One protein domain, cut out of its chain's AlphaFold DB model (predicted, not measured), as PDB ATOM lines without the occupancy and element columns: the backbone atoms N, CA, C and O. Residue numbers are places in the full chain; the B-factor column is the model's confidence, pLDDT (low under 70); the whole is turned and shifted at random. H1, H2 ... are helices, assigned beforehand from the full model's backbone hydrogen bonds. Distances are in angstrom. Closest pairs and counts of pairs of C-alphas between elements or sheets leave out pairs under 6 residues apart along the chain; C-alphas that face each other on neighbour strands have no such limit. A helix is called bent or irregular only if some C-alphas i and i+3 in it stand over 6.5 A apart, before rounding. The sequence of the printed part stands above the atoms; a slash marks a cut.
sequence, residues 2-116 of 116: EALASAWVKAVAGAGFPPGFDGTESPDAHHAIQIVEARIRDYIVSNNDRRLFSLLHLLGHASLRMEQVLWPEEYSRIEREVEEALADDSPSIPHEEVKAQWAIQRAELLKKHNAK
ATOM      1  N   GLU A   2     -23.920  76.180  39.325       74.44
ATOM      2  CA  GLU A   2     -23.117  77.276  39.902       74.44
ATOM      3  C   GLU A   2     -21.765  77.534  39.201       74.44
ATOM      4  O   GLU A   2     -21.453  78.672  38.864       74.44
ATOM      5  N   ALA A   3     -21.007  76.482  38.869       81.75
ATOM      6  CA  ALA A   3     -19.734  76.623  38.150       81.75
ATOM      7  C   ALA A   3     -19.889  77.234  36.742       81.75
ATOM      8  O   ALA A   3     -19.052  78.028  36.321       81.75
ATOM      9  N   LEU A   4     -20.980  76.903  36.041       85.12
ATOM     10  CA  LEU A   4     -21.269  77.415  34.698       85.12
ATOM     11  C   LEU A   4     -21.673  78.894  34.746       85.12
ATOM     12  O   LEU A   4     -21.174  79.698  33.967       85.12
ATOM     13  N   ALA A   5     -22.534  79.256  35.701       87.19
ATOM     14  CA  ALA A   5     -22.925  80.642  35.933       87.19
ATOM     15  C   ALA A   5     -21.715  81.506  36.330       87.19
ATOM     16  O   ALA A   5     -21.547  82.607  35.814       87.19
ATOM     17  N   SER A   6     -20.829  80.984  37.185       88.81
ATOM     18  CA  SER A   6     -19.581  81.661  37.551       88.81
ATOM     19  C   SER A   6     -18.651  81.852  36.348       88.81
ATOM     20  O   SER A   6     -18.100  82.936  36.169       88.81
ATOM     21  N   ALA A   7     -18.502  80.827  35.501       89.25
ATOM     22  CA  ALA A   7     -17.699  80.912  34.283       89.25
ATOM     23  C   ALA A   7     -18.240  81.979  33.318       89.25
ATOM     24  O   ALA A   7     -17.470  82.798  32.825       89.25
ATOM     25  N   TRP A   8     -19.561  82.032  33.124       91.06
ATOM     26  CA  TRP A   8     -20.210  83.073  32.325       91.06
ATOM     27  C   TRP A   8     -19.977  84.480  32.888       91.06
ATOM     28  O   TRP A   8     -19.518  85.363  32.166       91.06
ATOM     29  N   VAL A   9     -20.226  84.687  34.186       93.31
ATOM     30  CA  VAL A   9     -20.015  85.990  34.841       93.31
ATOM     31  C   VAL A   9     -18.571  86.454  34.673       93.31
ATOM     32  O   VAL A   9     -18.339  87.612  34.338       93.31
ATOM     33  N   LYS A  10     -17.594  85.557  34.845       92.56
ATOM     34  CA  LYS A  10     -16.174  85.873  34.637       92.56
ATOM     35  C   LYS A  10     -15.852  86.198  33.181       92.56
ATOM     36  O   LYS A  10     -15.051  87.094  32.937       92.56
ATOM     37  N   ALA A  11     -16.461  85.494  32.228       92.00
ATOM     38  CA  ALA A  11     -16.242  85.749  30.811       92.00
ATOM     39  C   ALA A  11     -16.708  87.159  30.417       92.00
ATOM     40  O   ALA A  11     -15.969  87.879  29.748       92.00
ATOM     41  N   VAL A  12     -17.879  87.587  30.898       93.31
ATOM     42  CA  VAL A  12     -18.469  88.902  30.577       93.31
ATOM     43  C   VAL A  12     -17.891  90.042  31.416       93.31
ATOM     44  O   VAL A  12     -17.867  91.189  30.966       93.31
ATOM     45  N   ALA A  13     -17.403  89.762  32.625       93.69
ATOM     46  CA  ALA A  13     -16.885  90.783  33.529       93.69
ATOM     47  C   ALA A  13     -15.778  91.622  32.869       93.69
ATOM     48  O   ALA A  13     -14.718  91.115  32.506       93.69
ATOM     49  N   GLY A  14     -16.019  92.924  32.712       91.38
ATOM     50  CA  GLY A  14     -15.052  93.834  32.094       91.38
ATOM     51  C   GLY A  14     -14.809  93.576  30.603       91.38
ATOM     52  O   GLY A  14     -13.744  93.926  30.111       91.38
ATOM     53  N   ALA A  15     -15.752  92.950  29.889       92.81
ATOM     54  CA  ALA A  15     -15.701  92.842  28.428       92.81
ATOM     55  C   ALA A  15     -15.944  94.187  27.718       92.81
ATOM     56  O   ALA A  15     -15.636  94.312  26.543       92.81
ATOM     57  N   GLY A  16     -16.456  95.200  28.428       93.31
ATOM     58  CA  GLY A  16     -16.583  96.558  27.892       93.31
ATOM     59  C   GLY A  16     -17.803  96.784  27.000       93.31
ATOM     60  O   GLY A  16     -17.749  97.648  26.135       93.31
ATOM     61  N   PHE A  17     -18.898  96.040  27.203       92.88
ATOM     62  CA  PHE A  17     -20.150  96.295  26.480       92.88
ATOM     63  C   PHE A  17     -20.618  97.753  26.644       92.88
ATOM     64  O   PHE A  17     -20.510  98.296  27.753       92.88
ATOM     65  N   PRO A  18     -21.196  98.363  25.590       92.75
ATOM     66  CA  PRO A  18     -21.764  99.702  25.671       92.75
ATOM     67  C   PRO A  18     -22.784  99.838  26.820       92.75
ATOM     68  O   PRO A  18     -23.572  98.915  27.062       92.75
ATOM     69  N   PRO A  19     -22.820 100.973  27.542       90.62
ATOM     70  CA  PRO A  19     -23.830 101.202  28.569       90.62
ATOM     71  C   PRO A  19     -25.243 101.131  27.980       90.62
ATOM     72  O   PRO A  19     -25.551 101.833  27.022       90.62
ATOM     73  N   GLY A  20     -26.107 100.297  28.564       90.06
ATOM     74  CA  GLY A  20     -27.473 100.118  28.062       90.06
ATOM     75  C   GLY A  20     -27.559  99.367  26.731       90.06
ATOM     76  O   GLY A  20     -28.555  99.528  26.036       90.06
ATOM     77  N   PHE A  21     -26.538  98.571  26.385       89.94
ATOM     78  CA  PHE A  21     -26.508  97.757  25.172       89.94
ATOM     79  C   PHE A  21     -27.814  96.973  24.969       89.94
ATOM     80  O   PHE A  21     -28.178  96.120  25.780       89.94
ATOM     81  N   ASP A  22     -28.501  97.275  23.870       91.31
ATOM     82  CA  ASP A  22     -29.812  96.734  23.499       91.31
ATOM     83  C   ASP A  22     -29.730  95.671  22.390       91.31
ATOM     84  O   ASP A  22     -30.755  95.154  21.947       91.31
ATOM     85  N   GLY A  23     -28.512  95.316  21.970       88.44
ATOM     86  CA  GLY A  23     -28.259  94.395  20.865       88.44
ATOM     87  C   GLY A  23     -27.881  95.080  19.551       88.44
ATOM     88  O   GLY A  23     -27.505  94.371  18.622       88.44
ATOM     89  N   THR A  24     -27.933  96.414  19.473       93.19
ATOM     90  CA  THR A  24     -27.567  97.166  18.261       93.19
ATOM     91  C   THR A  24     -26.103  96.955  17.879       93.19
ATOM     92  O   THR A  24     -25.197  97.082  18.706       93.19
ATOM     93  N   GLU A  25     -25.845  96.680  16.604       95.38
ATOM     94  CA  GLU A  25     -24.500  96.483  16.078       95.38
ATOM     95  C   GLU A  25     -23.646  97.750  16.257       95.38
ATOM     96  O   GLU A  25     -23.989  98.839  15.801       95.38
ATOM     97  N   SER A  26     -22.506  97.616  16.936       96.31
ATOM     98  CA  SER A  26     -21.521  98.690  17.086       96.31
ATOM     99  C   SER A  26     -20.115  98.103  17.221       96.31
ATOM    100  O   SER A  26     -19.986  96.980  17.718       96.31
ATOM    101  N   PRO A  27     -19.055  98.837  16.830       96.44
ATOM    102  CA  PRO A  27     -17.681  98.354  16.977       96.44
ATOM    103  C   PRO A  27     -17.330  97.987  18.426       96.44
ATOM    104  O   PRO A  27     -16.699  96.960  18.664       96.44
ATOM    105  N   ASP A  28     -17.803  98.769  19.401       96.25
ATOM    106  CA  ASP A  28     -17.579  98.505  20.828       96.25
ATOM    107  C   ASP A  28     -18.276  97.214  21.288       96.25
ATOM    108  O   ASP A  28     -17.698  96.417  22.029       96.25
ATOM    109  N   ALA A  29     -19.507  96.968  20.824       96.25
ATOM    110  CA  ALA A  29     -20.226  95.734  21.131       96.25
ATOM    111  C   ALA A  29     -19.588  94.507  20.466       96.25
ATOM    112  O   ALA A  29     -19.448  93.472  21.117       96.25
ATOM    113  N   HIS A  30     -19.164  94.624  19.203       97.31
ATOM    114  CA  HIS A  30     -18.442  93.567  18.492       97.31
ATOM    115  C   HIS A  30     -17.137  93.213  19.214       97.31
ATOM    116  O   HIS A  30     -16.898  92.046  19.523       97.31
ATOM    117  N   HIS A  31     -16.353  94.219  19.607       96.94
ATOM    118  CA  HIS A  31     -15.126  94.011  20.372       96.94
ATOM    119  C   HIS A  31     -15.384  93.334  21.728       96.94
ATOM    120  O   HIS A  31     -14.684  92.389  22.105       96.94
ATOM    121  N   ALA A  32     -16.424  93.764  22.448       96.94
ATOM    122  CA  ALA A  32     -16.817  93.138  23.705       96.94
ATOM    123  C   ALA A  32     -17.205  91.661  23.516       96.94
ATOM    124  O   ALA A  32     -16.786  90.810  24.305       96.94
ATOM    125  N   ILE A  33     -17.942  91.331  22.450       96.50
ATOM    126  CA  ILE A  33     -18.284  89.946  22.094       96.50
ATOM    127  C   ILE A  33     -17.017  89.129  21.820       96.50
ATOM    128  O   ILE A  33     -16.868  88.055  22.405       96.50
ATOM    129  N   GLN A  34     -16.065  89.650  21.040       97.00
ATOM    130  CA  GLN A  34     -14.798  88.961  20.764       97.00
ATOM    131  C   GLN A  34     -14.009  88.643  22.046       97.00
ATOM    132  O   GLN A  34     -13.465  87.542  22.190       97.00
ATOM    133  N   ILE A  35     -13.980  89.568  23.012       97.62
ATOM    134  CA  ILE A  35     -13.356  89.338  24.323       97.62
ATOM    135  C   ILE A  35     -14.058  88.195  25.070       97.62
ATOM    136  O   ILE A  35     -13.391  87.321  25.636       97.62
ATOM    137  N   VAL A  36     -15.394  88.183  25.087       96.94
ATOM    138  CA  VAL A  36     -16.172  87.124  25.748       96.94
ATOM    139  C   VAL A  36     -15.939  85.773  25.076       96.94
ATOM    140  O   VAL A  36     -15.698  84.786  25.773       96.94
ATOM    141  N   GLU A  37     -15.953  85.713  23.745       97.00
ATOM    142  CA  GLU A  37     -15.678  84.489  22.989       97.00
ATOM    143  C   GLU A  37     -14.303  83.908  23.310       97.00
ATOM    144  O   GLU A  37     -14.186  82.706  23.560       97.00
ATOM    145  N   ALA A  38     -13.266  84.752  23.336       96.62
ATOM    146  CA  ALA A  38     -11.911  84.335  23.677       96.62
ATOM    147  C   ALA A  38     -11.858  83.716  25.081       96.62
ATOM    148  O   ALA A  38     -11.369  82.600  25.249       96.62
ATOM    149  N   ARG A  39     -12.466  84.373  26.074       96.44
ATOM    150  CA  ARG A  39     -12.505  83.877  27.459       96.44
ATOM    151  C   ARG A  39     -13.297  82.578  27.602       96.44
ATOM    152  O   ARG A  39     -12.912  81.705  28.379       96.44
ATOM    153  N   ILE A  40     -14.395  82.428  26.861       95.38
ATOM    154  CA  ILE A  40     -15.164  81.177  26.837       95.38
ATOM    155  C   ILE A  40     -14.341  80.058  26.195       95.38
ATOM    156  O   ILE A  40     -14.326  78.944  26.720       95.38
ATOM    157  N   ARG A  41     -13.627  80.336  25.098       95.56
ATOM    158  CA  ARG A  41     -12.733  79.367  24.450       95.56
ATOM    159  C   ARG A  41     -11.633  78.907  25.410       95.56
ATOM    160  O   ARG A  41     -11.436  77.702  25.556       95.56
ATOM    161  N   ASP A  42     -11.006  79.841  26.121       94.62
ATOM    162  CA  ASP A  42      -9.974  79.549  27.121       94.62
ATOM    163  C   ASP A  42     -10.512  78.682  28.262       94.62
ATOM    164  O   ASP A  42      -9.856  77.722  28.672       94.62
ATOM    165  N   TYR A  43     -11.725  78.965  28.744       93.19
ATOM    166  CA  TYR A  43     -12.395  78.142  29.751       93.19
ATOM    167  C   TYR A  43     -12.664  76.719  29.246       93.19
ATOM    168  O   TYR A  43     -12.331  75.749  29.927       93.19
ATOM    169  N   ILE A  44     -13.233  76.577  28.042       93.19
ATOM    170  CA  ILE A  44     -13.540  75.264  27.455       93.19
ATOM    171  C   ILE A  44     -12.264  74.424  27.346       93.19
ATOM    172  O   ILE A  44     -12.280  73.251  27.717       93.19
ATOM    173  N   VAL A  45     -11.162  75.013  26.872       94.00
ATOM    174  CA  VAL A  45      -9.870  74.322  26.740       94.00
ATOM    175  C   VAL A  45      -9.286  73.977  28.111       94.00
ATOM    176  O   VAL A  45      -8.906  72.830  28.339       94.00
ATOM    177  N   SER A  46      -9.258  74.934  29.042       94.44
ATOM    178  CA  SER A  46      -8.623  74.769  30.359       94.44
ATOM    179  C   SER A  46      -9.350  73.774  31.261       94.44
ATOM    180  O   SER A  46      -8.730  73.096  32.078       94.44
ATOM    181  N   ASN A  47     -10.672  73.680  31.129       90.56
ATOM    182  CA  ASN A  47     -11.510  72.852  31.991       90.56
ATOM    183  C   ASN A  47     -12.065  71.610  31.285       90.56
ATOM    184  O   ASN A  47     -12.723  70.800  31.938       90.56
ATOM    185  N   ASN A  48     -11.826  71.460  29.976       91.00
ATOM    186  CA  ASN A  48     -12.466  70.460  29.113       91.00
ATOM    187  C   ASN A  48     -14.004  70.436  29.278       91.00
ATOM    188  O   ASN A  48     -14.648  69.388  29.210       91.00
ATOM    189  N   ASP A  49     -14.601  71.604  29.531       87.94
ATOM    190  CA  ASP A  49     -16.028  71.765  29.804       87.94
ATOM    191  C   ASP A  49     -16.720  72.423  28.613       87.94
ATOM    192  O   ASP A  49     -16.630  73.629  28.395       87.94
ATOM    193  N   ARG A  50     -17.452  71.619  27.841       91.69
ATOM    194  CA  ARG A  50     -18.106  72.053  26.598       91.69
ATOM    195  C   ARG A  50     -19.485  72.676  26.806       91.69
ATOM    196  O   ARG A  50     -20.149  73.002  25.828       91.69
ATOM    197  N   ARG A  51     -19.956  72.855  28.044       91.50
ATOM    198  CA  ARG A  51     -21.319  73.364  28.299       91.50
ATOM    199  C   ARG A  51     -21.545  74.795  27.806       91.50
ATOM    200  O   ARG A  51     -22.685  75.149  27.529       91.50
ATOM    201  N   LEU A  52     -20.485  75.593  27.657       90.69
ATOM    202  CA  LEU A  52     -20.552  76.934  27.057       90.69
ATOM    203  C   LEU A  52     -20.405  76.937  25.529       90.69
ATOM    204  O   LEU A  52     -20.438  78.001  24.922       90.69
ATOM    205  N   PHE A  53     -20.262  75.777  24.884       91.88
ATOM    206  CA  PHE A  53     -20.027  75.708  23.442       91.88
ATOM    207  C   PHE A  53     -21.209  76.240  22.619       91.88
ATOM    208  O   PHE A  53     -21.006  76.943  21.635       91.88
ATOM    209  N   SER A  54     -22.446  75.962  23.039       91.94
ATOM    210  CA  SER A  54     -23.639  76.515  22.385       91.94
ATOM    211  C   SER A  54     -23.688  78.041  22.479       91.94
ATOM    212  O   SER A  54     -24.027  78.704  21.505       91.94
ATOM    213  N   LEU A  55     -23.295  78.605  23.623       92.44
ATOM    214  CA  LEU A  55     -23.218  80.051  23.808       92.44
ATOM    215  C   LEU A  55     -22.095  80.674  22.974       92.44
ATOM    216  O   LEU A  55     -22.314  81.705  22.350       92.44
ATOM    217  N   LEU A  56     -20.930  80.025  22.913       95.50
ATOM    218  CA  LEU A  56     -19.831  80.432  22.037       95.50
ATOM    219  C   LEU A  56     -20.285  80.494  20.574       95.50
ATOM    220  O   LEU A  56     -19.964  81.444  19.873       95.50
ATOM    221  N   HIS A  57     -21.062  79.507  20.126       95.00
ATOM    222  CA  HIS A  57     -21.598  79.490  18.769       95.00
ATOM    223  C   HIS A  57     -22.550  80.665  18.507       95.00
ATOM    224  O   HIS A  57     -22.441  81.318  17.475       95.00
ATOM    225  N   LEU A  58     -23.452  80.968  19.449       95.12
ATOM    226  CA  LEU A  58     -24.375  82.103  19.332       95.12
ATOM    227  C   LEU A  58     -23.645  83.451  19.301       95.12
ATOM    228  O   LEU A  58     -24.004  84.311  18.502       95.12
ATOM    229  N   LEU A  59     -22.621  83.620  20.141       95.19
ATOM    230  CA  LEU A  59     -21.777  84.814  20.131       95.19
ATOM    231  C   LEU A  59     -21.051  84.959  18.791       95.19
ATOM    232  O   LEU A  59     -21.119  86.033  18.205       95.19
ATOM    233  N   GLY A  60     -20.506  83.861  18.253       96.19
ATOM    234  CA  GLY A  60     -19.866  83.851  16.938       96.19
ATOM    235  C   GLY A  60     -20.803  84.287  15.811       96.19
ATOM    236  O   GLY A  60     -20.414  85.079  14.961       96.19
ATOM    237  N   HIS A  61     -22.064  83.837  15.826       95.88
ATOM    238  CA  HIS A  61     -23.076  84.297  14.863       95.88
ATOM    239  C   HIS A  61     -23.419  85.776  15.024       95.88
ATOM    240  O   HIS A  61     -23.564  86.478  14.027       95.88
ATOM    241  N   ALA A  62     -23.553  86.256  16.262       95.12
ATOM    242  CA  ALA A  62     -23.809  87.669  16.523       95.12
ATOM    243  C   ALA A  62     -22.631  88.541  16.061       95.12
ATOM    244  O   ALA A  62     -22.845  89.550  15.396       95.12
ATOM    245  N   SER A  63     -21.401  88.113  16.347       95.75
ATOM    246  CA  SER A  63     -20.166  88.760  15.902       95.75
ATOM    247  C   SER A  63     -20.092  88.822  14.374       95.75
ATOM    248  O   SER A  63     -19.930  89.899  13.807       95.75
ATOM    249  N   LEU A  64     -20.341  87.697  13.696       95.75
ATOM    250  CA  LEU A  64     -20.385  87.623  12.235       95.75
ATOM    251  C   LEU A  64     -21.450  88.555  11.642       95.75
ATOM    252  O   LEU A  64     -21.205  89.253  10.660       95.75
ATOM    253  N   ARG A  65     -22.642  88.590  12.247       95.88
ATOM    254  CA  ARG A  65     -23.712  89.490  11.812       95.88
ATOM    255  C   ARG A  65     -23.310  90.955  11.974       95.88
ATOM    256  O   ARG A  65     -23.596  91.752  11.085       95.88
ATOM    257  N   MET A  66     -22.642  91.297  13.072       96.94
ATOM    258  CA  MET A  66     -22.093  92.635  13.279       96.94
ATOM    259  C   MET A  66     -21.047  92.976  12.220       96.94
ATOM    260  O   MET A  66     -21.100  94.073  11.681       96.94
ATOM    261  N   GLU A  67     -20.154  92.054  11.861       96.88
ATOM    262  CA  GLU A  67     -19.154  92.287  10.809       96.88
ATOM    263  C   GLU A  67     -19.802  92.604   9.458       96.88
ATOM    264  O   GLU A  67     -19.416  93.573   8.810       96.88
ATOM    265  N   GLN A  68     -20.850  91.867   9.082       96.69
ATOM    266  CA  GLN A  68     -21.617  92.120   7.854       96.69
ATOM    267  C   GLN A  68     -22.287  93.502   7.825       96.69
ATOM    268  O   GLN A  68     -22.499  94.058   6.750       96.69
ATOM    269  N   VAL A  69     -22.676  94.036   8.985       97.50
ATOM    270  CA  VAL A  69     -23.362  95.335   9.099       97.50
ATOM    271  C   VAL A  69     -22.365  96.488   9.215       97.50
ATOM    272  O   VAL A  69     -22.575  97.541   8.620       97.50
ATOM    273  N   LEU A  70     -21.299  96.303   9.993       97.50
ATOM    274  CA  LEU A  70     -20.325  97.342  10.325       97.50
ATOM    275  C   LEU A  70     -19.247  97.508   9.251       97.50
ATOM    276  O   LEU A  70     -18.791  98.630   9.033       97.50
ATOM    277  N   TRP A  71     -18.851  96.413   8.598       97.56
ATOM    278  CA  TRP A  71     -17.784  96.378   7.592       97.56
ATOM    279  C   TRP A  71     -18.196  95.531   6.376       97.56
ATOM    280  O   TRP A  71     -17.575  94.499   6.093       97.56
ATOM    281  N   PRO A  72     -19.265  95.924   5.655       97.19
ATOM    282  CA  PRO A  72     -19.800  95.125   4.556       97.19
ATOM    283  C   PRO A  72     -18.788  94.946   3.418       97.19
ATOM    284  O   PRO A  72     -18.717  93.869   2.831       97.19
ATOM    285  N   GLU A  73     -17.967  95.956   3.120       97.56
ATOM    286  CA  GLU A  73     -16.958  95.874   2.063       97.56
ATOM    287  C   GLU A  73     -15.835  94.890   2.410       97.56
ATOM    288  O   GLU A  73     -15.465  94.056   1.579       97.56
ATOM    289  N   GLU A  74     -15.292  94.954   3.630       96.44
ATOM    290  CA  GLU A  74     -14.298  93.992   4.110       96.44
ATOM    291  C   GLU A  74     -14.862  92.574   4.154       96.44
ATOM    292  O   GLU A  74     -14.171  91.641   3.739       96.44
ATOM    293  N   TYR A  75     -16.106  92.416   4.616       95.19
ATOM    294  CA  TYR A  75     -16.777  91.123   4.651       95.19
ATOM    295  C   TYR A  75     -16.910  90.532   3.242       95.19
ATOM    296  O   TYR A  75     -16.442  89.421   3.003       95.19
ATOM    297  N   SER A  76     -17.448  91.291   2.280       96.75
ATOM    298  CA  SER A  76     -17.577  90.838   0.889       96.75
ATOM    299  C   SER A  76     -16.230  90.570   0.222       96.75
ATOM    300  O   SER A  76     -16.118  89.670  -0.611       96.75
ATOM    301  N   ARG A  77     -15.181  91.326   0.574       97.44
ATOM    302  CA  ARG A  77     -13.823  91.051   0.088       97.44
ATOM    303  C   ARG A  77     -13.341  89.683   0.572       97.44
ATOM    304  O   ARG A  77     -12.863  88.909  -0.250       97.44
ATOM    305  N   ILE A  78     -13.461  89.402   1.870       95.88
ATOM    306  CA  ILE A  78     -13.030  88.126   2.460       95.88
ATOM    307  C   ILE A  78     -13.867  86.971   1.910       95.88
ATOM    308  O   ILE A  78     -13.308  85.934   1.572       95.88
ATOM    309  N   GLU A  79     -15.183  87.149   1.783       94.94
ATOM    310  CA  GLU A  79     -16.079  86.151   1.189       94.94
ATOM    311  C   GLU A  79     -15.612  85.764  -0.219       94.94
ATOM    312  O   GLU A  79     -15.392  84.586  -0.489       94.94
ATOM    313  N   ARG A  80     -15.321  86.755  -1.072       96.44
ATOM    314  CA  ARG A  80     -14.762  86.513  -2.408       96.44
ATOM    315  C   ARG A  80     -13.393  85.829  -2.359       96.44
ATOM    316  O   ARG A  80     -13.166  84.895  -3.114       96.44
ATOM    317  N   GLU A  81     -12.479  86.275  -1.496       96.12
ATOM    318  CA  GLU A  81     -11.148  85.657  -1.355       96.12
ATOM    319  C   GLU A  81     -11.246  84.183  -0.932       96.12
ATOM    320  O   GLU A  81     -10.490  83.344  -1.421       96.12
ATOM    321  N   VAL A  82     -12.192  83.850  -0.051       94.62
ATOM    322  CA  VAL A  82     -12.462  82.468   0.361       94.62
ATOM    323  C   VAL A  82     -13.048  81.661  -0.793       94.62
ATOM    324  O   VAL A  82     -12.595  80.545  -1.025       94.62
ATOM    325  N   GLU A  83     -14.018  82.198  -1.533       95.38
ATOM    326  CA  GLU A  83     -14.581  81.530  -2.714       95.38
ATOM    327  C   GLU A  83     -13.520  81.271  -3.789       95.38
ATOM    328  O   GLU A  83     -13.437  80.162  -4.314       95.38
ATOM    329  N   GLU A  84     -12.671  82.258  -4.076       94.88
ATOM    330  CA  GLU A  84     -11.550  82.130  -5.010       94.88
ATOM    331  C   GLU A  84     -10.556  81.058  -4.541       94.88
ATOM    332  O   GLU A  84     -10.154  80.209  -5.334       94.88
ATOM    333  N   ALA A  85     -10.207  81.041  -3.251       92.00
ATOM    334  CA  ALA A  85      -9.313  80.033  -2.682       92.00
ATOM    335  C   ALA A  85      -9.920  78.620  -2.679       92.00
ATOM    336  O   ALA A  85      -9.193  77.641  -2.807       92.00
ATOM    337  N   LEU A  86     -11.242  78.497  -2.527       90.38
ATOM    338  CA  LEU A  86     -11.947  77.214  -2.592       90.38
ATOM    339  C   LEU A  86     -12.143  76.714  -4.028       90.38
ATOM    340  O   LEU A  86     -12.290  75.510  -4.229       90.38
ATOM    341  N   ALA A  87     -12.174  77.619  -5.008       92.81
ATOM    342  CA  ALA A  87     -12.224  77.287  -6.429       92.81
ATOM    343  C   ALA A  87     -10.843  76.938  -7.016       92.81
ATOM    344  O   ALA A  87     -10.771  76.413  -8.129       92.81
ATOM    345  N   ASP A  88      -9.755  77.241  -6.304       90.12
ATOM    346  CA  ASP A  88      -8.400  76.864  -6.698       90.12
ATOM    347  C   ASP A  88      -8.175  75.354  -6.500       90.12
ATOM    348  O   ASP A  88      -8.039  74.861  -5.381       90.12
ATOM    349  N   ASP A  89      -8.095  74.620  -7.611       85.00
ATOM    350  CA  ASP A  89      -7.794  73.180  -7.643       85.00
ATOM    351  C   ASP A  89      -6.308  72.863  -7.365       85.00
ATOM    352  O   ASP A  89      -5.878  71.704  -7.441       85.00
ATOM    353  N   SER A  90      -5.488  73.876  -7.064       87.81
ATOM    354  CA  SER A  90      -4.091  73.675  -6.693       87.81
ATOM    355  C   SER A  90      -3.974  72.772  -5.459       87.81
ATOM    356  O   SER A  90      -4.704  72.925  -4.475       87.81
ATOM    357  N   PRO A  91      -3.029  71.817  -5.458       82.62
ATOM    358  CA  PRO A  91      -2.849  70.929  -4.325       82.62
ATOM    359  C   PRO A  91      -2.439  71.720  -3.081       82.62
ATOM    360  O   PRO A  91      -1.537  72.558  -3.120       82.62
ATOM    361  N   SER A  92      -3.080  71.402  -1.955       84.62
ATOM    362  CA  SER A  92      -2.716  71.956  -0.653       84.62
ATOM    363  C   SER A  92      -1.246  71.662  -0.346       84.62
ATOM    364  O   SER A  92      -0.798  70.513  -0.396       84.62
ATOM    365  N   ILE A  93      -0.492  72.715  -0.034       88.06
ATOM    366  CA  ILE A  93       0.936  72.624   0.264       88.06
ATOM    367  C   ILE A  93       1.113  72.283   1.754       88.06
ATOM    368  O   ILE A  93       0.515  72.945   2.609       88.06
ATOM    369  N   PRO A  94       1.949  71.291   2.115       91.94
ATOM    370  CA  PRO A  94       2.224  70.970   3.511       91.94
ATOM    371  C   PRO A  94       2.831  72.149   4.281       91.94
ATOM    372  O   PRO A  94       3.686  72.875   3.776       91.94
ATOM    373  N   HIS A  95       2.477  72.277   5.561       87.56
ATOM    374  CA  HIS A  95       2.970  73.347   6.447       87.56
ATOM    375  C   HIS A  95       4.499  73.493   6.466       87.56
ATOM    376  O   HIS A  95       5.028  74.602   6.496       87.56
ATOM    377  N   GLU A  96       5.230  72.377   6.434       93.56
ATOM    378  CA  GLU A  96       6.699  72.395   6.419       93.56
ATOM    379  C   GLU A  96       7.267  72.981   5.121       93.56
ATOM    380  O   GLU A  96       8.267  73.698   5.148       93.56
ATOM    381  N   GLU A  97       6.597  72.745   3.995       92.62
ATOM    382  CA  GLU A  97       6.986  73.318   2.712       92.62
ATOM    383  C   GLU A  97       6.684  74.821   2.663       92.62
ATOM    384  O   GLU A  97       7.546  75.597   2.251       92.62
ATOM    385  N   VAL A  98       5.542  75.260   3.207       91.81
ATOM    386  CA  VAL A  98       5.223  76.693   3.363       91.81
ATOM    387  C   VAL A  98       6.299  77.414   4.186       91.81
ATOM    388  O   VAL A  98       6.812  78.456   3.770       91.81
ATOM    389  N   LYS A  99       6.716  76.848   5.329       94.50
ATOM    390  CA  LYS A  99       7.802  77.420   6.148       94.50
ATOM    391  C   LYS A  99       9.119  77.513   5.383       94.50
ATOM    392  O   LYS A  99       9.819  78.521   5.501       94.50
ATOM    393  N   ALA A 100       9.475  76.464   4.641       93.50
ATOM    394  CA  ALA A 100      10.709  76.432   3.865       93.50
ATOM    395  C   ALA A 100      10.706  77.526   2.786       93.50
ATOM    396  O   ALA A 100      11.670  78.287   2.682       93.50
ATOM    397  N   GLN A 101       9.596  77.670   2.055       93.81
ATOM    398  CA  GLN A 101       9.410  78.729   1.061       93.81
ATOM    399  C   GLN A 101       9.521  80.124   1.695       93.81
ATOM    400  O   GLN A 101      10.265  80.972   1.196       93.81
ATOM    401  N   TRP A 102       8.877  80.354   2.845       92.88
ATOM    402  CA  TRP A 102       8.970  81.627   3.568       92.88
ATOM    403  C   TRP A 102      10.392  81.948   4.037       92.88
ATOM    404  O   TRP A 102      10.825  83.100   3.961       92.88
ATOM    405  N   ALA A 103      11.145  80.949   4.507       93.62
ATOM    406  CA  ALA A 103      12.533  81.135   4.923       93.62
ATOM    407  C   ALA A 103      13.427  81.564   3.747       93.62
ATOM    408  O   ALA A 103      14.243  82.481   3.893       93.62
ATOM    409  N   ILE A 104      13.234  80.948   2.575       94.25
ATOM    410  CA  ILE A 104      13.949  81.296   1.341       94.25
ATOM    411  C   ILE A 104      13.601  82.727   0.916       94.25
ATOM    412  O   ILE A 104      14.498  83.556   0.755       94.25
ATOM    413  N   GLN A 105      12.310  83.053   0.829       93.00
ATOM    414  CA  GLN A 105      11.843  84.370   0.398       93.00
ATOM    415  C   GLN A 105      12.325  85.487   1.338       93.00
ATOM    416  O   GLN A 105      12.774  86.547   0.895       93.00
ATOM    417  N   ARG A 106      12.333  85.232   2.652       93.81
ATOM    418  CA  ARG A 106      12.878  86.158   3.652       93.81
ATOM    419  C   ARG A 106      14.381  86.387   3.477       93.81
ATOM    420  O   ARG A 106      14.835  87.526   3.586       93.81
ATOM    421  N   ALA A 107      15.156  85.338   3.202       92.44
ATOM    422  CA  ALA A 107      16.593  85.463   2.963       92.44
ATOM    423  C   ALA A 107      16.895  86.277   1.692       92.44
ATOM    424  O   ALA A 107      17.830  87.080   1.681       92.44
ATOM    425  N   GLU A 108      16.094  86.118   0.637       93.06
ATOM    426  CA  GLU A 108      16.213  86.913  -0.590       93.06
ATOM    427  C   GLU A 108      15.893  88.392  -0.369       93.06
ATOM    428  O   GLU A 108      16.623  89.259  -0.857       93.06
ATOM    429  N   LEU A 109      14.844  88.698   0.400       92.75
ATOM    430  CA  LEU A 109      14.492  90.075   0.751       92.75
ATOM    431  C   LEU A 109      15.612  90.764   1.540       92.75
ATOM    432  O   LEU A 109      15.982  91.892   1.218       92.75
ATOM    433  N   LEU A 110      16.208  90.073   2.515       90.19
ATOM    434  CA  LEU A 110      17.332  90.601   3.298       90.19
ATOM    435  C   LEU A 110      18.572  90.856   2.432       90.19
ATOM    436  O   LEU A 110      19.232  91.882   2.591       90.19
ATOM    437  N   LYS A 111      18.870  89.967   1.477       89.50
ATOM    438  CA  LYS A 111      19.961  90.177   0.512       89.50
ATOM    439  C   LYS A 111      19.715  91.407  -0.363       89.50
ATOM    440  O   LYS A 111      20.632  92.197  -0.549       89.50
ATOM    441  N   LYS A 112      18.489  91.599  -0.864       85.25
ATOM    442  CA  LYS A 112      18.119  92.784  -1.662       85.25
ATOM    443  C   LYS A 112      18.211  94.080  -0.857       85.25
ATOM    444  O   LYS A 112      18.611  95.099  -1.406       85.25
ATOM    445  N   HIS A 113      17.854  94.041   0.425       82.19
ATOM    446  CA  HIS A 113      17.894  95.212   1.298       82.19
ATOM    447  C   HIS A 113      19.323  95.588   1.731       82.19
ATOM    448  O   HIS A 113      19.610  96.768   1.876       82.19
ATOM    449  N   ASN A 114      20.223  94.609   1.880       78.31
ATOM    450  CA  ASN A 114      21.634  94.828   2.235       78.31
ATOM    451  C   ASN A 114      22.554  95.097   1.029       78.31
ATOM    452  O   ASN A 114      23.737  95.370   1.211       78.31
ATOM    453  N   ALA A 115      22.041  94.965  -0.196       69.50
ATOM    454  CA  ALA A 115      22.755  95.296  -1.432       69.50
ATOM    455  C   ALA A 115      22.518  96.752  -1.893       69.50
ATOM    456  O   ALA A 115      22.975  97.127  -2.973       69.50
ATOM    457  N   LYS A 116      21.787  97.542  -1.099       54.53
ATOM    458  CA  LYS A 116      21.559  98.985  -1.255       54.53
ATOM    459  C   LYS A 116      22.349  99.747  -0.200       54.53
ATOM    460  O   LYS A 116      22.799 100.860  -0.539       54.53
TER     461      LYS A 116
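Overview. This is residues 2 to 116 of the 116 residues of an uncharacterized protein of Methylotenera sp. RIFCSPLOWO2_02_FULL_45_14 (UniProt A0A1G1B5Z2). The long helices H2 and H3 form a hairpin, H1 packs on H2, and from this flat body an arm sticks out, residues 77 to 116, holding most of H4 and then H5. The printed part has 115 residues with five named helices, H1 to H5 in order, and no named strand: all helix. It is extended, radius of gyration of the C-alphas 20.6 A, spanning 60 by 37 by 35 A.

Along the chain. H2, residues 27 to 47, and H3, 50 to 70, each measure 30.2 A. H3 is irregular: C-alphas 51 and 54 are 7.1 A apart. H1, residues 2 to 12, begins at C-alpha 2 (-23.117, 77.276, 39.902). H4 is residues 72 to 87, 22.3 A. H5, residues 95 to 114, 28.8 A, ends at C-alpha 114 (21.634, 94.828, 2.235).

Arrangement. H2 and H3 touch, closest C-alphas Ile 44 and Arg 50, 5.6 A, at a shallow tilt of 22 degrees, opposite ways. H1 touches H2 with residues 35 to 43 of H2 alone, closest C-alphas Ala 11 and Val 36, 5.2 A; this helical hairpin has a tilt of 38 degrees, only just steep. H3 and H4 are close but not clearly touching, closest C-alphas Gln 68 and Tyr 75, 5.9 A. H5 is apart from H4. Every O i to N i+4 pair is within hydrogen-bond range in H1, H2, H4 and H5; in H3, 15 of 17.

Size, cuts and confidence. The C-alphas of Glu 2 and Lys 116, the farthest apart, are 64.5 A apart. The printed part has no cut. The link H1 to H2 is long, 14 residues. Residues 115 to 116 have pLDDT under 70.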